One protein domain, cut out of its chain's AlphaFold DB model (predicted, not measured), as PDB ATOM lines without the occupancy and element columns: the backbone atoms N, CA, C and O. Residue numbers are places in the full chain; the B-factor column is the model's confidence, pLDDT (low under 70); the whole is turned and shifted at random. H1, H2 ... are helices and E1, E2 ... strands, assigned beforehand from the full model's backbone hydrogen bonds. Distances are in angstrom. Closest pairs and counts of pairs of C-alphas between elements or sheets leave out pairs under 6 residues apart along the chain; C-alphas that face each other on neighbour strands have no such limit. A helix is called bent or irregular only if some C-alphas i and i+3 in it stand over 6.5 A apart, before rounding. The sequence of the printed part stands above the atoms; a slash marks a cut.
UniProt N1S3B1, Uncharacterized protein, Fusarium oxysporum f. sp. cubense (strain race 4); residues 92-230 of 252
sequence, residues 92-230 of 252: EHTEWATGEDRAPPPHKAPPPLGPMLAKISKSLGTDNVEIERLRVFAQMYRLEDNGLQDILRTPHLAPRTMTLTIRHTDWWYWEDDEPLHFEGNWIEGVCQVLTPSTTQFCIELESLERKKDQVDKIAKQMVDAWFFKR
ATOM      1  N   GLU A  92      99.794 148.247 124.854       91.56
ATOM      2  CA  GLU A  92      99.536 146.980 125.541       91.56
ATOM      3  C   GLU A  92      98.516 147.185 126.673       91.56
ATOM      4  O   GLU A  92      98.752 147.896 127.661       91.56
ATOM      5  N   HIS A  93      97.345 146.572 126.511       92.88
ATOM      6  CA  HIS A  93      96.318 146.532 127.548       92.88
ATOM      7  C   HIS A  93      96.633 145.413 128.522       92.88
ATOM      8  O   HIS A  93      96.926 144.295 128.107       92.88
ATOM      9  N   THR A  94      96.583 145.718 129.814       91.81
ATOM     10  CA  THR A  94      96.855 144.749 130.873       91.81
ATOM     11  C   THR A  94      95.594 144.526 131.683       91.81
ATOM     12  O   THR A  94      95.102 145.466 132.301       91.81
ATOM     13  N   GLU A  95      95.129 143.284 131.714       93.69
ATOM     14  CA  GLU A  95      93.988 142.843 132.511       93.69
ATOM     15  C   GLU A  95      94.423 141.759 133.508       93.69
ATOM     16  O   GLU A  95      95.433 141.074 133.315       93.69
ATOM     17  N   TRP A  96      93.667 141.621 134.596       93.50
ATOM     18  CA  TRP A  96      94.024 140.767 135.729       93.50
ATOM     19  C   TRP A  96      92.876 139.808 136.046       93.50
ATOM     20  O   TRP A  96      91.866 140.196 136.628       93.50
ATOM     21  N   ALA A  97      93.041 138.540 135.681       95.69
ATOM     22  CA  ALA A  97      92.205 137.436 136.139       95.69
ATOM     23  C   ALA A  97      92.806 136.861 137.433       95.69
ATOM     24  O   ALA A  97      93.305 135.739 137.461       95.69
ATOM     25  N   THR A  98      92.828 137.654 138.502       94.44
ATOM     26  CA  THR A  98      93.477 137.300 139.777       94.44
ATOM     27  C   THR A  98      92.644 137.764 140.974       94.44
ATOM     28  O   THR A  98      91.671 138.499 140.807       94.44
ATOM     29  N   GLY A  99      93.050 137.385 142.186       90.19
ATOM     30  CA  GLY A  99      92.667 138.088 143.410       90.19
ATOM     31  C   GLY A  99      93.153 139.544 143.402       90.19
ATOM     32  O   GLY A  99      94.113 139.891 142.703       90.19
ATOM     33  N   GLU A 100      92.481 140.411 144.162       85.88
ATOM     34  CA  GLU A 100      92.751 141.859 144.178       85.88
ATOM     35  C   GLU A 100      94.163 142.205 144.680       85.88
ATOM     36  O   GLU A 100      94.773 143.166 144.215       85.88
ATOM     37  N   ASP A 101      94.718 141.398 145.587       87.81
ATOM     38  CA  ASP A 101      96.065 141.545 146.154       87.81
ATOM     39  C   ASP A 101      97.189 141.225 145.153       87.81
ATOM     40  O   ASP A 101      98.368 141.477 145.418       87.81
ATOM     41  N   ARG A 102      96.832 140.684 143.984       89.25
ATOM     42  CA  ARG A 102      97.765 140.201 142.959       89.25
ATOM     43  C   ARG A 102      97.863 141.107 141.741       89.25
ATOM     44  O   ARG A 102      98.645 140.805 140.834       89.25
ATOM     45  N   ALA A 103      97.137 142.220 141.761       89.31
ATOM     46  CA  ALA A 103      97.159 143.264 140.751       89.31
ATOM     47  C   ALA A 103      97.678 144.594 141.339       89.31
ATOM     48  O   ALA A 103      97.631 144.818 142.553       89.31
ATOM     49  N   PRO A 104      98.177 145.520 140.500       84.88
ATOM     50  CA  PRO A 104      98.453 146.884 140.923       84.88
ATOM     51  C   PRO A 104      97.193 147.554 141.494       84.88
ATOM     52  O   PRO A 104      96.084 147.296 141.026       84.88
ATOM     53  N   PRO A 105      97.339 148.481 142.456       82.44
ATOM     54  CA  PRO A 105      96.189 149.132 143.065       82.44
ATOM     55  C   PRO A 105      95.385 149.941 142.025       82.44
ATOM     56  O   PRO A 105      95.995 150.538 141.129       82.44
ATOM     57  N   PRO A 106      94.050 150.072 142.169       77.62
ATOM     58  CA  PRO A 106      93.180 150.651 141.136       77.62
ATOM     59  C   PRO A 106      93.575 152.054 140.654       77.62
ATOM     60  O   PRO A 106      93.424 152.383 139.484       77.62
ATOM     61  N   HIS A 107      94.155 152.889 141.522       75.62
ATOM     62  CA  HIS A 107      94.614 154.236 141.154       75.62
ATOM     63  C   HIS A 107      95.858 154.250 140.238       75.62
ATOM     64  O   HIS A 107      96.225 155.301 139.710       75.62
ATOM     65  N   LYS A 108      96.533 153.104 140.075       73.12
ATOM     66  CA  LYS A 108      97.625 152.889 139.112       73.12
ATOM     67  C   LYS A 108      97.165 152.146 137.857       73.12
ATOM     68  O   LYS A 108      97.939 152.081 136.902       73.12
ATOM     69  N   ALA A 109      95.948 151.603 137.854       71.56
ATOM     70  CA  ALA A 109      95.399 150.893 136.712       71.56
ATOM     71  C   ALA A 109      95.131 151.856 135.539       71.56
ATOM     72  O   ALA A 109      94.891 153.054 135.748       71.56
ATOM     73  N   PRO A 110      95.188 151.365 134.289       72.12
ATOM     74  CA  PRO A 110      94.698 152.127 133.151       72.12
ATOM     75  C   PRO A 110      93.225 152.527 133.303       72.12
ATOM     76  O   PRO A 110      92.488 151.931 134.090       72.12
ATOM     77  N   PRO A 111      92.763 153.510 132.508       74.44
ATOM     78  CA  PRO A 111      91.337 153.730 132.322       74.44
ATOM     79  C   PRO A 111      90.625 152.419 131.941       74.44
ATOM     80  O   PRO A 111      91.199 151.648 131.169       74.44
ATOM     81  N   PRO A 112      89.385 152.188 132.407       81.00
ATOM     82  CA  PRO A 112      88.659 150.958 132.104       81.00
ATOM     83  C   PRO A 112      88.537 150.702 130.593       81.00
ATOM     84  O   PRO A 112      88.119 151.588 129.839       81.00
ATOM     85  N   LEU A 113      88.870 149.476 130.177       90.56
ATOM     86  CA  LEU A 113      88.907 149.010 128.788       90.56
ATOM     87  C   LEU A 113      87.549 149.183 128.081       90.56
ATOM     88  O   LEU A 113      87.452 149.884 127.070       90.56
ATOM     89  N   GLY A 114      86.478 148.634 128.662       93.56
ATOM     90  CA  GLY A 114      85.127 148.610 128.076       93.56
ATOM     91  C   GLY A 114      84.566 149.984 127.672       93.56
ATOM     92  O   GLY A 114      84.198 150.172 126.511       93.56
ATOM     93  N   PRO A 115      84.524 150.991 128.568       93.06
ATOM     94  CA  PRO A 115      84.042 152.328 128.224       93.06
ATOM     95  C   PRO A 115      84.783 152.981 127.052       93.06
ATOM     96  O   PRO A 115      84.171 153.708 126.268       93.06
ATOM     97  N   MET A 116      86.092 152.748 126.921       92.19
ATOM     98  CA  MET A 116      86.872 153.321 125.825       92.19
ATOM     99  C   MET A 116      86.659 152.560 124.513       92.19
ATOM    100  O   MET A 116      86.498 153.208 123.478       92.19
ATOM    101  N   LEU A 117      86.542 151.229 124.560       96.06
ATOM    102  CA  LEU A 117      86.144 150.409 123.413       96.06
ATOM    103  C   LEU A 117      84.785 150.855 122.854       96.06
ATOM    104  O   LEU A 117      84.699 151.231 121.688       96.06
ATOM    105  N   ALA A 118      83.753 150.951 123.699       95.19
ATOM    106  CA  ALA A 118      82.422 151.416 123.291       95.19
ATOM    107  C   ALA A 118      82.459 152.830 122.683       95.19
ATOM    108  O   ALA A 118      81.774 153.148 121.708       95.19
ATOM    109  N   LYS A 119      83.305 153.706 123.239       91.75
ATOM    110  CA  LYS A 119      83.495 155.069 122.737       91.75
ATOM    111  C   LYS A 119      84.157 155.093 121.357       91.75
ATOM    112  O   LYS A 119      83.804 155.962 120.556       91.75
ATOM    113  N   ILE A 120      85.133 154.220 121.101       93.75
ATOM    114  CA  ILE A 120      85.817 154.100 119.807       93.75
ATOM    115  C   ILE A 120      84.884 153.465 118.782       93.75
ATOM    116  O   ILE A 120      84.643 154.102 117.761       93.75
ATOM    117  N   SER A 121      84.289 152.313 119.104       95.50
ATOM    118  CA  SER A 121      83.290 151.618 118.283       95.50
ATOM    119  C   SER A 121      82.223 152.590 117.774       95.50
ATOM    120  O   SER A 121      82.071 152.780 116.568       95.50
ATOM    121  N   LYS A 122      81.585 153.345 118.680       94.06
ATOM    122  CA  LYS A 122      80.579 154.352 118.313       94.06
ATOM    123  C   LYS A 122      81.119 155.470 117.416       94.06
ATOM    124  O   LYS A 122      80.377 156.013 116.606       94.06
ATOM    125  N   SER A 123      82.372 155.883 117.610       90.56
ATOM    126  CA  SER A 123      82.955 157.005 116.859       90.56
ATOM    127  C   SER A 123      83.427 156.595 115.463       90.56
ATOM    128  O   SER A 123      83.427 157.437 114.572       90.56
ATOM    129  N   LEU A 124      83.849 155.339 115.291       89.94
ATOM    130  CA  LEU A 124      84.335 154.791 114.024       89.94
ATOM    131  C   LEU A 124      83.257 154.013 113.256       89.94
ATOM    132  O   LEU A 124      83.444 153.741 112.077       89.94
ATOM    133  N   GLY A 125      82.131 153.684 113.898       93.00
ATOM    134  CA  GLY A 125      81.057 152.898 113.293       93.00
ATOM    135  C   GLY A 125      81.423 151.426 113.112       93.00
ATOM    136  O   GLY A 125      81.005 150.820 112.132       93.00
ATOM    137  N   THR A 126      82.226 150.865 114.021       93.00
ATOM    138  CA  THR A 126      82.680 149.466 113.965       93.00
ATOM    139  C   THR A 126      82.119 148.659 115.130       93.00
ATOM    140  O   THR A 126      82.069 149.153 116.256       93.00
ATOM    141  N   ASP A 127      81.736 147.405 114.892       92.06
ATOM    142  CA  ASP A 127      81.266 146.512 115.964       92.06
ATOM    143  C   ASP A 127      82.415 146.033 116.853       92.06
ATOM    144  O   ASP A 127      82.258 145.913 118.064       92.06
ATOM    145  N   ASN A 128      83.588 145.828 116.257       94.88
ATOM    146  CA  ASN A 128      84.808 145.434 116.941       94.88
ATOM    147  C   ASN A 128      85.836 146.566 116.892       94.88
ATOM    148  O   ASN A 128      85.923 147.322 115.920       94.88
ATOM    149  N   VAL A 129      86.619 146.683 117.957       97.12
ATOM    150  CA  VAL A 129      87.742 147.608 118.079       97.12
ATOM    151  C   VAL A 129      89.004 146.775 118.215       97.12
ATOM    152  O   VAL A 129      89.269 146.168 119.255       97.12
ATOM    153  N   GLU A 130      89.772 146.742 117.132       96.75
ATOM    154  CA  GLU A 130      91.012 145.981 117.079       96.75
ATOM    155  C   GLU A 130      92.110 146.674 117.885       96.75
ATOM    156  O   GLU A 130      92.503 147.800 117.578       96.75
ATOM    157  N   ILE A 131      92.597 146.000 118.928       96.81
ATOM    158  CA  ILE A 131      93.750 146.446 119.719       96.81
ATOM    159  C   ILE A 131      94.961 145.576 119.397       96.81
ATOM    160  O   ILE A 131      94.828 144.383 119.122       96.81
ATOM    161  N   GLU A 132      96.155 146.154 119.460       95.94
ATOM    162  CA  GLU A 132      97.373 145.467 119.035       95.94
ATOM    163  C   GLU A 132      97.773 144.361 120.023       95.94
ATOM    164  O   GLU A 132      98.086 143.240 119.613       95.94
ATOM    165  N   ARG A 133      97.741 144.655 121.330       95.75
ATOM    166  CA  ARG A 133      98.212 143.739 122.380       95.75
ATOM    167  C   ARG A 133      97.294 143.744 123.599       95.75
ATOM    168  O   ARG A 133      97.043 144.793 124.191       95.75
ATOM    169  N   LEU A 134      96.863 142.552 124.001       96.50
ATOM    170  CA  LEU A 134      96.224 142.279 125.285       96.50
ATOM    171  C   LEU A 134      97.095 141.310 126.082       96.50
ATOM    172  O   LEU A 134      97.397 140.214 125.614       96.50
ATOM    173  N   ARG A 135      97.461 141.689 127.299       95.44
ATOM    174  CA  ARG A 135      98.137 140.831 128.267       95.44
ATOM    175  C   ARG A 135      97.208 140.573 129.441       95.44
ATOM    176  O   ARG A 135      96.746 141.513 130.081       95.44
ATOM    177  N   VAL A 136      96.974 139.302 129.735       96.25
ATOM    178  CA  VAL A 136      96.189 138.862 130.881       96.25
ATOM    179  C   VAL A 136      97.101 138.130 131.846       96.25
ATOM    180  O   VAL A 136      97.706 137.115 131.504       96.25
ATOM    181  N   PHE A 137      97.187 138.649 133.060       95.38
ATOM    182  CA  PHE A 137      97.770 137.934 134.183       95.38
ATOM    183  C   PHE A 137      96.687 137.091 134.824       95.38
ATOM    184  O   PHE A 137      95.628 137.629 135.151       95.38
ATOM    185  N   ALA A 138      96.929 135.796 134.997       96.38
ATOM    186  CA  ALA A 138      95.923 134.908 135.548       96.38
ATOM    187  C   ALA A 138      96.476 134.068 136.691       96.38
ATOM    188  O   ALA A 138      97.520 133.433 136.563       96.38
ATOM    189  N   GLN A 139      95.718 134.033 137.782       95.81
ATOM    190  CA  GLN A 139      95.832 132.983 138.781       95.81
ATOM    191  C   GLN A 139      95.104 131.745 138.293       95.81
ATOM    192  O   GLN A 139      94.040 131.864 137.682       95.81
ATOM    193  N   MET A 140      95.649 130.567 138.593       95.00
ATOM    194  CA  MET A 140      95.092 129.304 138.110       95.00
ATOM    195  C   MET A 140      93.613 129.139 138.465       95.00
ATOM    196  O   MET A 140      92.810 128.884 137.574       95.00
ATOM    197  N   TYR A 141      93.221 129.423 139.713       93.69
ATOM    198  CA  TYR A 141      91.818 129.311 140.122       93.69
ATOM    199  C   TYR A 141      90.875 130.207 139.312       93.69
ATOM    200  O   TYR A 141      89.765 129.803 138.993       93.69
ATOM    201  N   ARG A 142      91.306 131.426 138.958       95.88
ATOM    202  CA  ARG A 142      90.506 132.340 138.131       95.88
ATOM    203  C   ARG A 142      90.503 131.913 136.679       95.88
ATOM    204  O   ARG A 142      89.501 132.120 136.013       95.88
ATOM    205  N   LEU A 143      91.607 131.371 136.173       95.25
ATOM    206  CA  LEU A 143      91.680 130.877 134.804       95.25
ATOM    207  C   LEU A 143      90.726 129.695 134.597       95.25
ATOM    208  O   LEU A 143      89.966 129.694 133.632       95.25
ATOM    209  N   GLU A 144      90.749 128.741 135.526       93.69
ATOM    210  CA  GLU A 144      89.880 127.562 135.539       93.69
ATOM    211  C   GLU A 144      88.409 127.924 135.823       93.69
ATOM    212  O   GLU A 144      87.508 127.252 135.330       93.69
ATOM    213  N   ASP A 145      88.158 129.037 136.522       94.19
ATOM    214  CA  ASP A 145      86.834 129.651 136.729       94.19
ATOM    215  C   ASP A 145      86.489 130.703 135.648       94.19
ATOM    216  O   ASP A 145      85.923 131.758 135.923       94.19
ATOM    217  N   ASN A 146      86.864 130.441 134.390       95.56
ATOM    218  CA  ASN A 146      86.511 131.236 133.201       95.56
ATOM    219  C   ASN A 146      86.976 132.708 133.180       95.56
ATOM    220  O   ASN A 146      86.588 133.463 132.288       95.56
ATOM    221  N   GLY A 147      87.858 133.141 134.077       95.94
ATOM    222  CA  GLY A 147      88.268 134.543 134.200       95.94
ATOM    223  C   GLY A 147      88.892 135.130 132.928       95.94
ATOM    224  O   GLY A 147      88.644 136.288 132.599       95.94
ATOM    225  N   LEU A 148      89.652 134.334 132.167       97.06
ATOM    226  CA  LEU A 148      90.163 134.763 130.859       97.06
ATOM    227  C   LEU A 148      89.032 134.915 129.830       97.06
ATOM    228  O   LEU A 148      89.011 135.891 129.081       97.06
ATOM    229  N   GLN A 149      88.084 133.976 129.804       97.56
ATOM    230  CA  GLN A 149      86.926 134.047 128.915       97.56
ATOM    231  C   GLN A 149      86.090 135.298 129.212       97.56
ATOM    232  O   GLN A 149      85.692 135.998 128.284       97.56
ATOM    233  N   ASP A 150      85.864 135.613 130.485       97.12
ATOM    234  CA  ASP A 150      85.087 136.783 130.896       97.12
ATOM    235  C   ASP A 150      85.749 138.102 130.486       97.12
ATOM    236  O   ASP A 150      85.065 139.002 129.996       97.12
ATOM    237  N   ILE A 151      87.079 138.205 130.592       96.88
ATOM    238  CA  ILE A 151      87.825 139.360 130.070       96.88
ATOM    239  C   ILE A 151      87.621 139.483 128.556       96.88
ATOM    240  O   ILE A 151      87.313 140.567 128.058       96.88
ATOM    241  N   LEU A 152      87.746 138.379 127.817       97.25
ATOM    242  CA  LEU A 152      87.592 138.365 126.359       97.25
ATOM    243  C   LEU A 152      86.157 138.634 125.890       97.25
ATOM    244  O   LEU A 152      85.965 139.122 124.781       97.25
ATOM    245  N   ARG A 153      85.152 138.405 126.742       97.00
ATOM    246  CA  ARG A 153      83.753 138.795 126.496       97.00
ATOM    247  C   ARG A 153      83.499 140.297 126.626       97.00
ATOM    248  O   ARG A 153      82.367 140.731 126.400       97.00
ATOM    249  N   THR A 154      84.505 141.100 126.984       97.25
ATOM    250  CA  THR A 154      84.367 142.561 127.020       97.25
ATOM    251  C   THR A 154      83.832 143.066 125.672       97.25
ATOM    252  O   THR A 154      84.452 142.815 124.638       97.25
ATOM    253  N   PRO A 155      82.706 143.803 125.642       96.94
ATOM    254  CA  PRO A 155      82.109 144.247 124.389       96.94
ATOM    255  C   PRO A 155      83.082 145.029 123.503       96.94
ATOM    256  O   PRO A 155      83.806 145.908 123.980       96.94
ATOM    257  N   HIS A 156      83.042 144.736 122.201       97.56
ATOM    258  CA  HIS A 156      83.885 145.318 121.149       97.56
ATOM    259  C   HIS A 156      85.384 144.983 121.235       97.56
ATOM    260  O   HIS A 156      86.147 145.463 120.399       97.56
ATOM    261  N   LEU A 157      85.841 144.208 122.220       97.88
ATOM    262  CA  LEU A 157      87.249 143.842 122.355       97.88
ATOM    263  C   LEU A 157      87.652 142.858 121.249       97.88
ATOM    264  O   LEU A 157      87.067 141.787 121.132       97.88
ATOM    265  N   ALA A 158      88.668 143.205 120.458       97.50
ATOM    266  CA  ALA A 158      89.146 142.346 119.376       97.50
ATOM    267  C   ALA A 158      90.686 142.350 119.282       97.50
ATOM    268  O   ALA A 158      91.251 142.972 118.380       97.50
ATOM    269  N   PRO A 159      91.406 141.692 120.205       97.94
ATOM    270  CA  PRO A 159      92.857 141.778 120.280       97.94
ATOM    271  C   PRO A 159      93.526 141.015 119.138       97.94
ATOM    272  O   PRO A 159      93.160 139.877 118.840       97.94
ATOM    273  N   ARG A 160      94.555 141.616 118.534       97.94
ATOM    274  CA  ARG A 160      95.369 140.973 117.499       97.94
ATOM    275  C   ARG A 160      96.337 139.949 118.079       97.94
ATOM    276  O   ARG A 160      96.433 138.832 117.563       97.94
ATOM    277  N   THR A 161      97.021 140.341 119.151       97.62
ATOM    278  CA  THR A 161      97.915 139.487 119.934       97.62
ATOM    279  C   THR A 161      97.417 139.411 121.367       97.62
ATOM    280  O   THR A 161      97.261 140.436 122.031       97.62
ATOM    281  N   MET A 162      97.211 138.195 121.857       96.81
ATOM    282  CA  MET A 162      96.914 137.934 123.260       96.81
ATOM    283  C   MET A 162      98.115 137.272 123.932       96.81
ATOM    284  O   MET A 162      98.739 136.391 123.349       96.81
ATOM    285  N   THR A 163      98.426 137.671 125.162       97.25
ATOM    286  CA  THR A 163      99.406 136.998 126.018       97.25
ATOM    287  C   THR A 163      98.760 136.623 127.342       97.25
ATOM    288  O   THR A 163      98.325 137.505 128.075       97.25
ATOM    289  N   LEU A 164      98.707 135.333 127.654       97.25
ATOM    290  CA  LEU A 164      98.346 134.828 128.975       97.25
ATOM    291  C   LEU A 164      99.627 134.604 129.776       97.25
ATOM    292  O   LEU A 164     100.522 133.903 129.312       97.25
ATOM    293  N   THR A 165      99.712 135.162 130.977       96.06
ATOM    294  CA  THR A 165     100.867 134.985 131.855       96.06
ATOM    295  C   THR A 165     100.448 134.362 133.182       96.06
ATOM    296  O   THR A 165      99.633 134.942 133.899       96.06
ATOM    297  N   ILE A 166     101.064 133.228 133.524       95.62
ATOM    298  CA  ILE A 166     100.963 132.583 134.840       95.62
ATOM    299  C   ILE A 166     102.269 132.835 135.589       95.62
ATOM    300  O   ILE A 166     103.330 132.347 135.182       95.62
ATOM    301  N   ARG A 167     102.213 133.645 136.650       94.44
ATOM    302  CA  ARG A 167     103.389 133.972 137.473       94.44
ATOM    303  C   ARG A 167     103.737 132.837 138.429       94.44
ATOM    304  O   ARG A 167     102.892 132.003 138.735       94.44
ATOM    305  N   HIS A 168     104.938 132.878 139.010       93.31
ATOM    306  CA  HIS A 168     105.314 131.923 140.057       93.31
ATOM    307  C   HIS A 168     104.278 131.863 141.196       93.31
ATOM    308  O   HIS A 168     103.911 130.780 141.637       93.31
ATOM    309  N   THR A 169     103.767 133.019 141.622       93.25
ATOM    310  CA  THR A 169     102.797 133.114 142.721       93.25
ATOM    311  C   THR A 169     101.338 132.920 142.298       93.25
ATOM    312  O   THR A 169     100.426 133.246 143.055       93.25
ATOM    313  N   ASP A 170     101.113 132.515 141.052       95.44
ATOM    314  CA  ASP A 170      99.782 132.330 140.479       95.44
ATOM    315  C   ASP A 170      99.445 130.852 140.245       95.44
ATOM    316  O   ASP A 170      98.300 130.539 139.908       95.44
ATOM    317  N   TRP A 171     100.422 129.959 140.441       96.38
ATOM    318  CA  TRP A 171     100.222 128.514 140.425       96.38
ATOM    319  C   TRP A 171      99.434 128.050 141.651       96.38
ATOM    320  O   TRP A 171      99.514 128.655 142.722       96.38
ATOM    321  N   TRP A 172      98.702 126.949 141.506       95.38
ATOM    322  CA  TRP A 172      98.056 126.275 142.627       95.38
ATOM    323  C   TRP A 172      99.060 125.920 143.723       95.38
ATOM    324  O   TRP A 172     100.100 125.329 143.434       95.38
ATOM    325  N   TYR A 173      98.722 126.277 144.968       94.69
ATOM    326  CA  TYR A 173      99.486 125.943 146.176       94.69
ATOM    327  C   TYR A 173     100.985 126.273 146.064       94.69
ATOM    328  O   TYR A 173     101.849 125.539 146.548       94.69
ATOM    329  N   TRP A 174     101.318 127.376 145.385       94.06
ATOM    330  CA  TRP A 174     102.708 127.793 145.197       94.06
ATOM    331  C   TRP A 174     103.406 128.073 146.534       94.06
ATOM    332  O   TRP A 174     104.617 127.871 146.632       94.06
ATOM    333  N   GLU A 175     102.647 128.507 147.548       93.94
ATOM    334  CA  GLU A 175     103.119 128.751 148.912       93.94
ATOM    335  C   GLU A 175     103.694 127.489 149.568       93.94
ATOM    336  O   GLU A 175     104.663 127.579 150.323       93.94
ATOM    337  N   ASP A 176     103.136 126.324 149.237       96.31
ATOM    338  CA  ASP A 176     103.505 125.019 149.797       96.31
ATOM    339  C   ASP A 176     104.564 124.291 148.945       96.31
ATOM    340  O   ASP A 176     104.903 123.134 149.186       96.31
ATOM    341  N   ASP A 177     105.113 124.971 147.932       94.94
ATOM    342  CA  ASP A 177     106.045 124.423 146.943       94.94
ATOM    343  C   ASP A 177     105.515 123.184 146.188       94.94
ATOM    344  O   ASP A 177     106.310 122.441 145.606       94.94
ATOM    345  N   GLU A 178     104.195 123.019 146.079       95.94
ATOM    346  CA  GLU A 178     103.552 121.891 145.389       95.94
ATOM    347  C   GLU A 178     103.987 121.753 143.910       95.94
ATOM    348  O   GLU A 178     104.377 122.743 143.261       95.94
ATOM    349  N   PRO A 179     103.961 120.537 143.330       96.25
ATOM    350  CA  PRO A 179     104.265 120.325 141.921       96.25
ATOM    351  C   PRO A 179     103.366 121.149 140.988       96.25
ATOM    352  O   PRO A 179     102.142 121.195 141.134       96.25
ATOM    353  N   LEU A 180     103.987 121.761 139.977       96.94
ATOM    354  CA  LEU A 180     103.279 122.521 138.954       96.94
ATOM    355  C   LEU A 180     102.399 121.571 138.143       96.94
ATOM    356  O   LEU A 180     102.861 120.549 137.628       96.94
ATOM    357  N   HIS A 181     101.142 121.948 137.987       92.25
ATOM    358  CA  HIS A 181     100.172 121.273 137.141       92.25
ATOM    359  C   HIS A 181      99.287 122.322 136.477       92.25
ATOM    360  O   HIS A 181      99.348 123.494 136.839       92.25
ATOM    361  N   PHE A 182      98.531 121.921 135.458       85.06
ATOM    362  CA  PHE A 182      97.715 122.842 134.681       85.06
ATOM    363  C   PHE A 182      96.532 122.119 134.037       85.06
ATOM    364  O   PHE A 182      96.730 121.151 133.301       85.06
ATOM    365  N   GLU A 183      95.321 122.616 134.276       86.38
ATOM    366  CA  GLU A 183      94.094 122.121 133.650       86.38
ATOM    367  C   GLU A 183      93.813 122.853 132.326       86.38
ATOM    368  O   GLU A 183      93.971 124.070 132.211       86.38
ATOM    369  N   GLY A 184      93.393 122.115 131.294       87.31
ATOM    370  CA  GLY A 184      93.118 122.660 129.953       87.31
ATOM    371  C   GLY A 184      91.646 122.990 129.674       87.31
ATOM    372  O   GLY A 184      91.308 123.372 128.558       87.31
ATOM    373  N   ASN A 185      90.754 122.818 130.652       90.06
ATOM    374  CA  ASN A 185      89.298 122.935 130.483       90.06
ATOM    375  C   ASN A 185      88.823 124.331 130.024       90.06
ATOM    376  O   ASN A 185      87.853 124.438 129.277       90.06
ATOM    377  N   TRP A 186      89.525 125.400 130.396       94.94
ATOM    378  CA  TRP A 186      89.203 126.778 129.996       94.94
ATOM    379  C   TRP A 186      89.429 127.063 128.499       94.94
ATOM    380  O   TRP A 186      88.899 128.046 127.971       94.94
ATOM    381  N   ILE A 187      90.204 126.227 127.793       96.06
ATOM    382  CA  ILE A 187      90.567 126.436 126.380       96.06
ATOM    383  C   ILE A 187      89.320 126.495 125.498       96.06
ATOM    384  O   ILE A 187      89.232 127.352 124.617       96.06
ATOM    385  N   GLU A 188      88.342 125.621 125.750       95.81
ATOM    386  CA  GLU A 188      87.087 125.595 124.998       95.81
ATOM    387  C   GLU A 188      86.320 126.915 125.151       95.81
ATOM    388  O   GLU A 188      85.890 127.508 124.159       95.81
ATOM    389  N   GLY A 189      86.220 127.426 126.382       96.56
ATOM    390  CA  GLY A 189      85.574 128.704 126.664       96.56
ATOM    391  C   GLY A 189      86.255 129.872 125.949       96.56
ATOM    392  O   GLY A 189      85.575 130.722 125.370       96.56
ATOM    393  N   VAL A 190      87.591 129.888 125.920       97.31
ATOM    394  CA  VAL A 190      88.365 130.901 125.186       97.31
ATOM    395  C   VAL A 190      88.133 130.798 123.682       97.31
ATOM    396  O   VAL A 190      87.875 131.814 123.042       97.31
ATOM    397  N   CYS A 191      88.145 129.591 123.113       97.75
ATOM    398  CA  CYS A 191      87.898 129.363 121.686       97.75
ATOM    399  C   CYS A 191      86.569 129.966 121.206       97.75
ATOM    400  O   CYS A 191      86.504 130.527 120.115       97.75
ATOM    401  N   GLN A 192      85.526 129.911 122.040       97.31
ATOM    402  CA  GLN A 192      84.204 130.465 121.728       97.31
ATOM    403  C   GLN A 192      84.170 132.000 121.649       97.31
ATOM    404  O   GLN A 192      83.241 132.551 121.062       97.31
ATOM    405  N   VAL A 193      85.147 132.689 122.245       97.06
ATOM    406  CA  VAL A 193      85.146 134.157 122.384       97.06
ATOM    407  C   VAL A 193      86.305 134.837 121.653       97.06
ATOM    408  O   VAL A 193      86.402 136.061 121.671       97.06
ATOM    409  N   LEU A 194      87.170 134.073 120.978       96.81
ATOM    410  CA  LEU A 194      88.193 134.635 120.097       96.81
ATOM    411  C   LEU A 194      87.561 135.353 118.898       96.81
ATOM    412  O   LEU A 194      86.577 134.892 118.319       96.81
ATOM    413  N   THR A 195      88.181 136.453 118.476       96.12
ATOM    414  CA  THR A 195      87.751 137.234 117.311       96.12
ATOM    415  C   THR A 195      88.581 136.887 116.070       96.12
ATOM    416  O   THR A 195      89.726 136.441 116.194       96.12
ATOM    417  N   PRO A 196      88.076 137.150 114.847       96.38
ATOM    418  CA  PRO A 196      88.858 136.971 113.617       96.38
ATOM    419  C   PRO A 196      90.171 137.772 113.578       96.38
ATOM    420  O   PRO A 196      91.109 137.380 112.880       96.38
ATOM    421  N   SER A 197      90.267 138.861 114.350       96.31
ATOM    422  CA  SER A 197      91.487 139.663 114.481       96.31
ATOM    423  C   SER A 197      92.597 138.966 115.276       96.31
ATOM    424  O   SER A 197      93.766 139.289 115.070       96.31
ATOM    425  N   THR A 198      92.283 137.997 116.147       97.50
ATOM    426  CA  THR A 198      93.294 137.318 116.968       97.50
ATOM    427  C   THR A 198      94.148 136.392 116.118       97.50
ATOM    428  O   THR A 198      93.744 135.282 115.775       97.50
ATOM    429  N   THR A 199      95.347 136.852 115.785       96.50
ATOM    430  CA  THR A 199      96.313 136.124 114.946       96.50
ATOM    431  C   THR A 199      97.376 135.399 115.761       96.50
ATOM    432  O   THR A 199      98.010 134.481 115.251       96.50
ATOM    433  N   GLN A 200      97.556 135.780 117.027       96.31
ATOM    434  CA  GLN A 200      98.582 135.218 117.893       96.31
ATOM    435  C   GLN A 200      98.069 135.073 119.326       96.31
ATOM    436  O   GLN A 200      97.536 136.025 119.902       96.31
ATOM    437  N   PHE A 201      98.286 133.894 119.916       96.56
ATOM    438  CA  PHE A 201      98.072 133.651 121.339       96.56
ATOM    439  C   PHE A 201      99.361 133.122 121.979       96.56
ATOM    440  O   PHE A 201      99.822 132.027 121.670       96.56
ATOM    441  N   CYS A 202      99.965 133.939 122.839       95.88
ATOM    442  CA  CYS A 202     101.182 133.627 123.574       95.88
ATOM    443  C   CYS A 202     100.835 133.174 124.988       95.88
ATOM    444  O   CYS A 202      99.975 133.771 125.635       95.88
ATOM    445  N   ILE A 203     101.549 132.171 125.491       95.38
ATOM    446  CA  ILE A 203     101.434 131.741 126.881       95.38
ATOM    447  C   ILE A 203     102.811 131.826 127.527       95.38
ATOM    448  O   ILE A 203     103.781 131.250 127.036       95.38
ATOM    449  N   GLU A 204     102.892 132.580 128.614       95.38
ATOM    450  CA  GLU A 204     104.090 132.769 129.417       95.38
ATOM    451  C   GLU A 204     103.916 132.060 130.759       95.38
ATOM    452  O   GLU A 204     102.995 132.355 131.521       95.38
ATOM    453  N   LEU A 205     104.831 131.139 131.051       95.19
ATOM    454  CA  LEU A 205     104.883 130.401 132.306       95.19
ATOM    455  C   LEU A 205     106.112 130.844 133.092       95.19
ATOM    456  O   LEU A 205     107.236 130.766 132.593       95.19
ATOM    457  N   GLU A 206     105.907 131.289 134.322       94.44
ATOM    458  CA  GLU A 206     106.976 131.728 135.212       94.44
ATOM    459  C   GLU A 206     106.992 130.853 136.467       94.44
ATOM    460  O   GLU A 206     105.961 130.608 137.089       94.44
ATOM    461  N   SER A 207     108.173 130.374 136.844       95.00
ATOM    462  CA  SER A 207     108.391 129.654 138.096       95.00
ATOM    463  C   SER A 207     109.853 129.783 138.519       95.00
ATOM    464  O   SER A 207     110.668 130.404 137.834       95.00
ATOM    465  N   LEU A 208     110.186 129.195 139.659       94.62
ATOM    466  CA  LEU A 208     111.539 129.197 140.202       94.62
ATOM    467  C   LEU A 208     112.454 128.290 139.374       94.62
ATOM    468  O   LEU A 208     112.020 127.255 138.872       94.62
ATOM    469  N   GLU A 209     113.744 128.629 139.304       94.44
ATOM    470  CA  GLU A 209     114.732 127.869 138.516       94.44
ATOM    471  C   GLU A 209     114.754 126.378 138.898       94.44
ATOM    472  O   GLU A 209     114.833 125.518 138.026       94.44
ATOM    473  N   ARG A 210     114.578 126.044 140.187       95.56
ATOM    474  CA  ARG A 210     114.506 124.644 140.652       95.56
ATOM    475  C   ARG A 210     113.319 123.849 140.086       95.56
ATOM    476  O   ARG A 210     113.346 122.626 140.122       95.56
ATOM    477  N   LYS A 211     112.277 124.524 139.584       96.56
ATOM    478  CA  LYS A 211     111.085 123.923 138.957       96.56
ATOM    479  C   LYS A 211     111.132 123.968 137.426       96.56
ATOM    480  O   LYS A 211     110.139 123.632 136.781       96.56
ATOM    481  N   LYS A 212     112.270 124.342 136.831       95.62
ATOM    482  CA  LYS A 212     112.446 124.454 135.376       95.62
ATOM    483  C   LYS A 212     111.968 123.215 134.613       95.62
ATOM    484  O   LYS A 212     111.222 123.358 133.650       95.62
ATOM    485  N   ASP A 213     112.335 122.021 135.069       96.88
ATOM    486  CA  ASP A 213     111.965 120.775 134.387       96.88
ATOM    487  C   ASP A 213     110.446 120.545 134.374       96.88
ATOM    488  O   ASP A 213     109.901 120.000 133.414       96.88
ATOM    489  N   GLN A 214     109.739 121.006 135.412       97.25
ATOM    490  CA  GLN A 214     108.278 120.938 135.468       97.25
ATOM    491  C   GLN A 214     107.649 121.908 134.461       97.25
ATOM    492  O   GLN A 214     106.752 121.514 133.719       97.25
ATOM    493  N   VAL A 215     108.166 123.141 134.371       96.00
ATOM    494  CA  VAL A 215     107.731 124.123 133.362       96.00
ATOM    495  C   VAL A 215     107.972 123.595 131.948       96.00
ATOM    496  O   VAL A 215     107.078 123.661 131.111       96.00
ATOM    497  N   ASP A 216     109.149 123.022 131.683       94.38
ATOM    498  CA  ASP A 216     109.481 122.460 130.371       94.38
ATOM    499  C   ASP A 216     108.577 121.265 130.013       94.38
ATOM    500  O   ASP A 216     108.168 121.128 128.857       94.38
ATOM    501  N   LYS A 217     108.207 120.432 130.996       95.69
ATOM    502  CA  LYS A 217     107.256 119.329 130.807       95.69
ATOM    503  C   LYS A 217     105.849 119.833 130.477       95.69
ATOM    504  O   LYS A 217     105.243 119.322 129.538       95.69
ATOM    505  N   ILE A 218     105.349 120.834 131.206       95.44
ATOM    506  CA  ILE A 218     104.039 121.451 130.942       95.44
ATOM    507  C   ILE A 218     104.040 122.108 129.559       95.44
ATOM    508  O   ILE A 218     103.169 121.821 128.745       95.44
ATOM    509  N   ALA A 219     105.061 122.908 129.241       93.56
ATOM    510  CA  ALA A 219     105.185 123.553 127.936       93.56
ATOM    511  C   ALA A 219     105.192 122.527 126.792       93.56
ATOM    512  O   ALA A 219     104.543 122.737 125.770       93.56
ATOM    513  N   LYS A 220     105.871 121.387 126.971       93.31
ATOM    514  CA  LYS A 220     105.826 120.290 126.000       93.31
ATOM    515  C   LYS A 220     104.411 119.725 125.832       93.31
ATOM    516  O   LYS A 220     103.974 119.553 124.701       93.31
ATOM    517  N   GLN A 221     103.691 119.468 126.924       93.75
ATOM    518  CA  GLN A 221     102.306 118.982 126.861       93.75
ATOM    519  C   GLN A 221     101.383 119.969 126.138       93.75
ATOM    520  O   GLN A 221     100.559 119.553 125.330       93.75
ATOM    521  N   MET A 222     101.555 121.271 126.381       93.50
ATOM    522  CA  MET A 222     100.806 122.320 125.687       93.50
ATOM    523  C   MET A 222     101.082 122.303 124.183       93.50
ATOM    524  O   MET A 222     100.149 122.328 123.392       93.50
ATOM    525  N   VAL A 223     102.354 122.221 123.781       93.00
ATOM    526  CA  VAL A 223     102.750 122.153 122.365       93.00
ATOM    527  C   VAL A 223     102.167 120.920 121.677       93.00
ATOM    528  O   VAL A 223     101.707 121.014 120.542       93.00
ATOM    529  N   ASP A 224     102.190 119.777 122.359       92.06
ATOM    530  CA  ASP A 224     101.775 118.502 121.780       92.06
ATOM    531  C   ASP A 224     100.240 118.361 121.695       92.06
ATOM    532  O   ASP A 224      99.748 117.647 120.820       92.06
ATOM    533  N   ALA A 225      99.479 119.000 122.595       92.31
ATOM    534  CA  ALA A 225      98.046 118.730 122.756       92.31
ATOM    535  C   ALA A 225      97.117 119.938 122.564       92.31
ATOM    536  O   ALA A 225      95.928 119.738 122.312       92.31
ATOM    537  N   TRP A 226      97.595 121.175 122.715       94.06
ATOM    538  CA  TRP A 226      96.714 122.344 122.690       94.06
ATOM    539  C   TRP A 226      96.613 122.968 121.306       94.06
ATOM    540  O   TRP A 226      97.585 123.114 120.567       94.06
ATOM    541  N   PHE A 227      95.405 123.418 120.997       95.19
ATOM    542  CA  PHE A 227      95.094 124.237 119.840       95.19
ATOM    543  C   PHE A 227      93.923 125.151 120.190       95.19
ATOM    544  O   PHE A 227      93.073 124.803 121.010       95.19
ATOM    545  N   PHE A 228      93.864 126.315 119.550       96.88
ATOM    546  CA  PHE A 228      92.794 127.284 119.767       96.88
ATOM    547  C   PHE A 228      92.012 127.473 118.477       96.88
ATOM    548  O   PHE A 228      92.484 128.119 117.542       96.88
ATOM    549  N   LYS A 229      90.816 126.884 118.410       97.50
ATOM    550  CA  LYS A 229      89.929 127.004 117.253       97.50
ATOM    551  C   LYS A 229      89.022 128.216 117.427       97.50
ATOM    552  O   LYS A 229      88.126 128.207 118.261       97.50
ATOM    553  N   ARG A 230      89.235 129.241 116.611       96.62
ATOM    554  CA  ARG A 230      88.379 130.427 116.575       96.62
ATOM    555  C   ARG A 230      86.994 130.092 115.996       96.62
ATOM    556  O   ARG A 230      86.872 129.124 115.234       96.62
TER     557      ARG A 230
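This is residues 92 to 230 of the 252 residues of an uncharacterized protein of Fusarium oxysporum f. sp. cubense (strain race 4) (UniProt N1S3B1). One twisted sheet of four parallel strands, E1 to E4, makes a wall, with the short helix H3 over E1 on one of its faces, the short helix H2 on that same face but beside the strands, only just over none of them, and the other face largely bare. H4 packs side by side with H3, with the short strand E5 next to it; E2 and E3 bend near their starts towards H1 at one end of the long axis, while H5 lies beyond the edge strand E4. The printed part has 139 residues with five named helices and five named strands, in the order E1 H1 E2 H2 H3 E3 H4 E4 H5 E5. The class is mixed, helices and strands; the whole is compact, with a radius of gyration of the C-alphas of 15.9 A and spans of 51 by 36 by 22 A.

Begin with the sheet: find C-alpha 92 at (99.536, 146.980, 125.541), where E1 starts its run to residue 97. E2, residues 129 to 138, is 23.1 A long and bends by 80 degrees at residue 132; E3, residues 157 to 166, is 21.7 A long and bends by 92 degrees at residue 160. E4 takes residues 200 to 205. The helices are H1, residues 113 to 124, 16.5 A long; H2, 140 to 144; H3, 147 to 152; H4, 186 to 191; and H5, which runs 24.7 A from C-alpha 209 at (114.732, 127.869, 138.516) to C-alpha 225. H5 is irregular: C-alphas 210 and 213 are 7.8 A apart. E5, residues 227 to 229, pairs with no named strand and ends at (89.929, 127.004, 117.253).

Look across the sheet, order E1 E2 E3 E4. Within hydrogen-bond range you will find N 95 and O 135 at 2.9 A, N 136 and O 163 at 2.8 A, and N 202 and O 162 at 2.8 A. These three strand-helix-strand units, parallel neighbour strands with helices between, have right-handed crossovers: E1 H1 E2; E2 H2 H3 E3; E3 H4 E4. H3 lies over E1 at a height over the sheet of 6.5 A, on the same face as H2. H1 is on the sheet at a height of 9.4 A; its closest C-alphas to E2 are Ser 121 and Val 129, 6.0 A. H4 is not on the sheet but touches H3, with the C-alphas of Gln 149 and Val 190 closest at 5.1 A, at a shallow tilt of 9 degrees, the same way. The closest C-alphas of H4 and E5 are Cys 191 and Lys 229, 5.4 A. H5 only grazes the sheet, with residues 215 to 222. Every O i to N i+4 pair is within hydrogen-bond range in H1, H2, H3 and H4; in H5, 11 of 13 are.

The C-alphas farthest apart, Gly 125 and Arg 210, are 51.6 A apart. The printed part has no cut; its long links are E1 to H1, residues 98 to 112, and E3 to H4, residues 167 to 185. The mean pLDDT of the printed part is 93.6, and no printed residue is under 70.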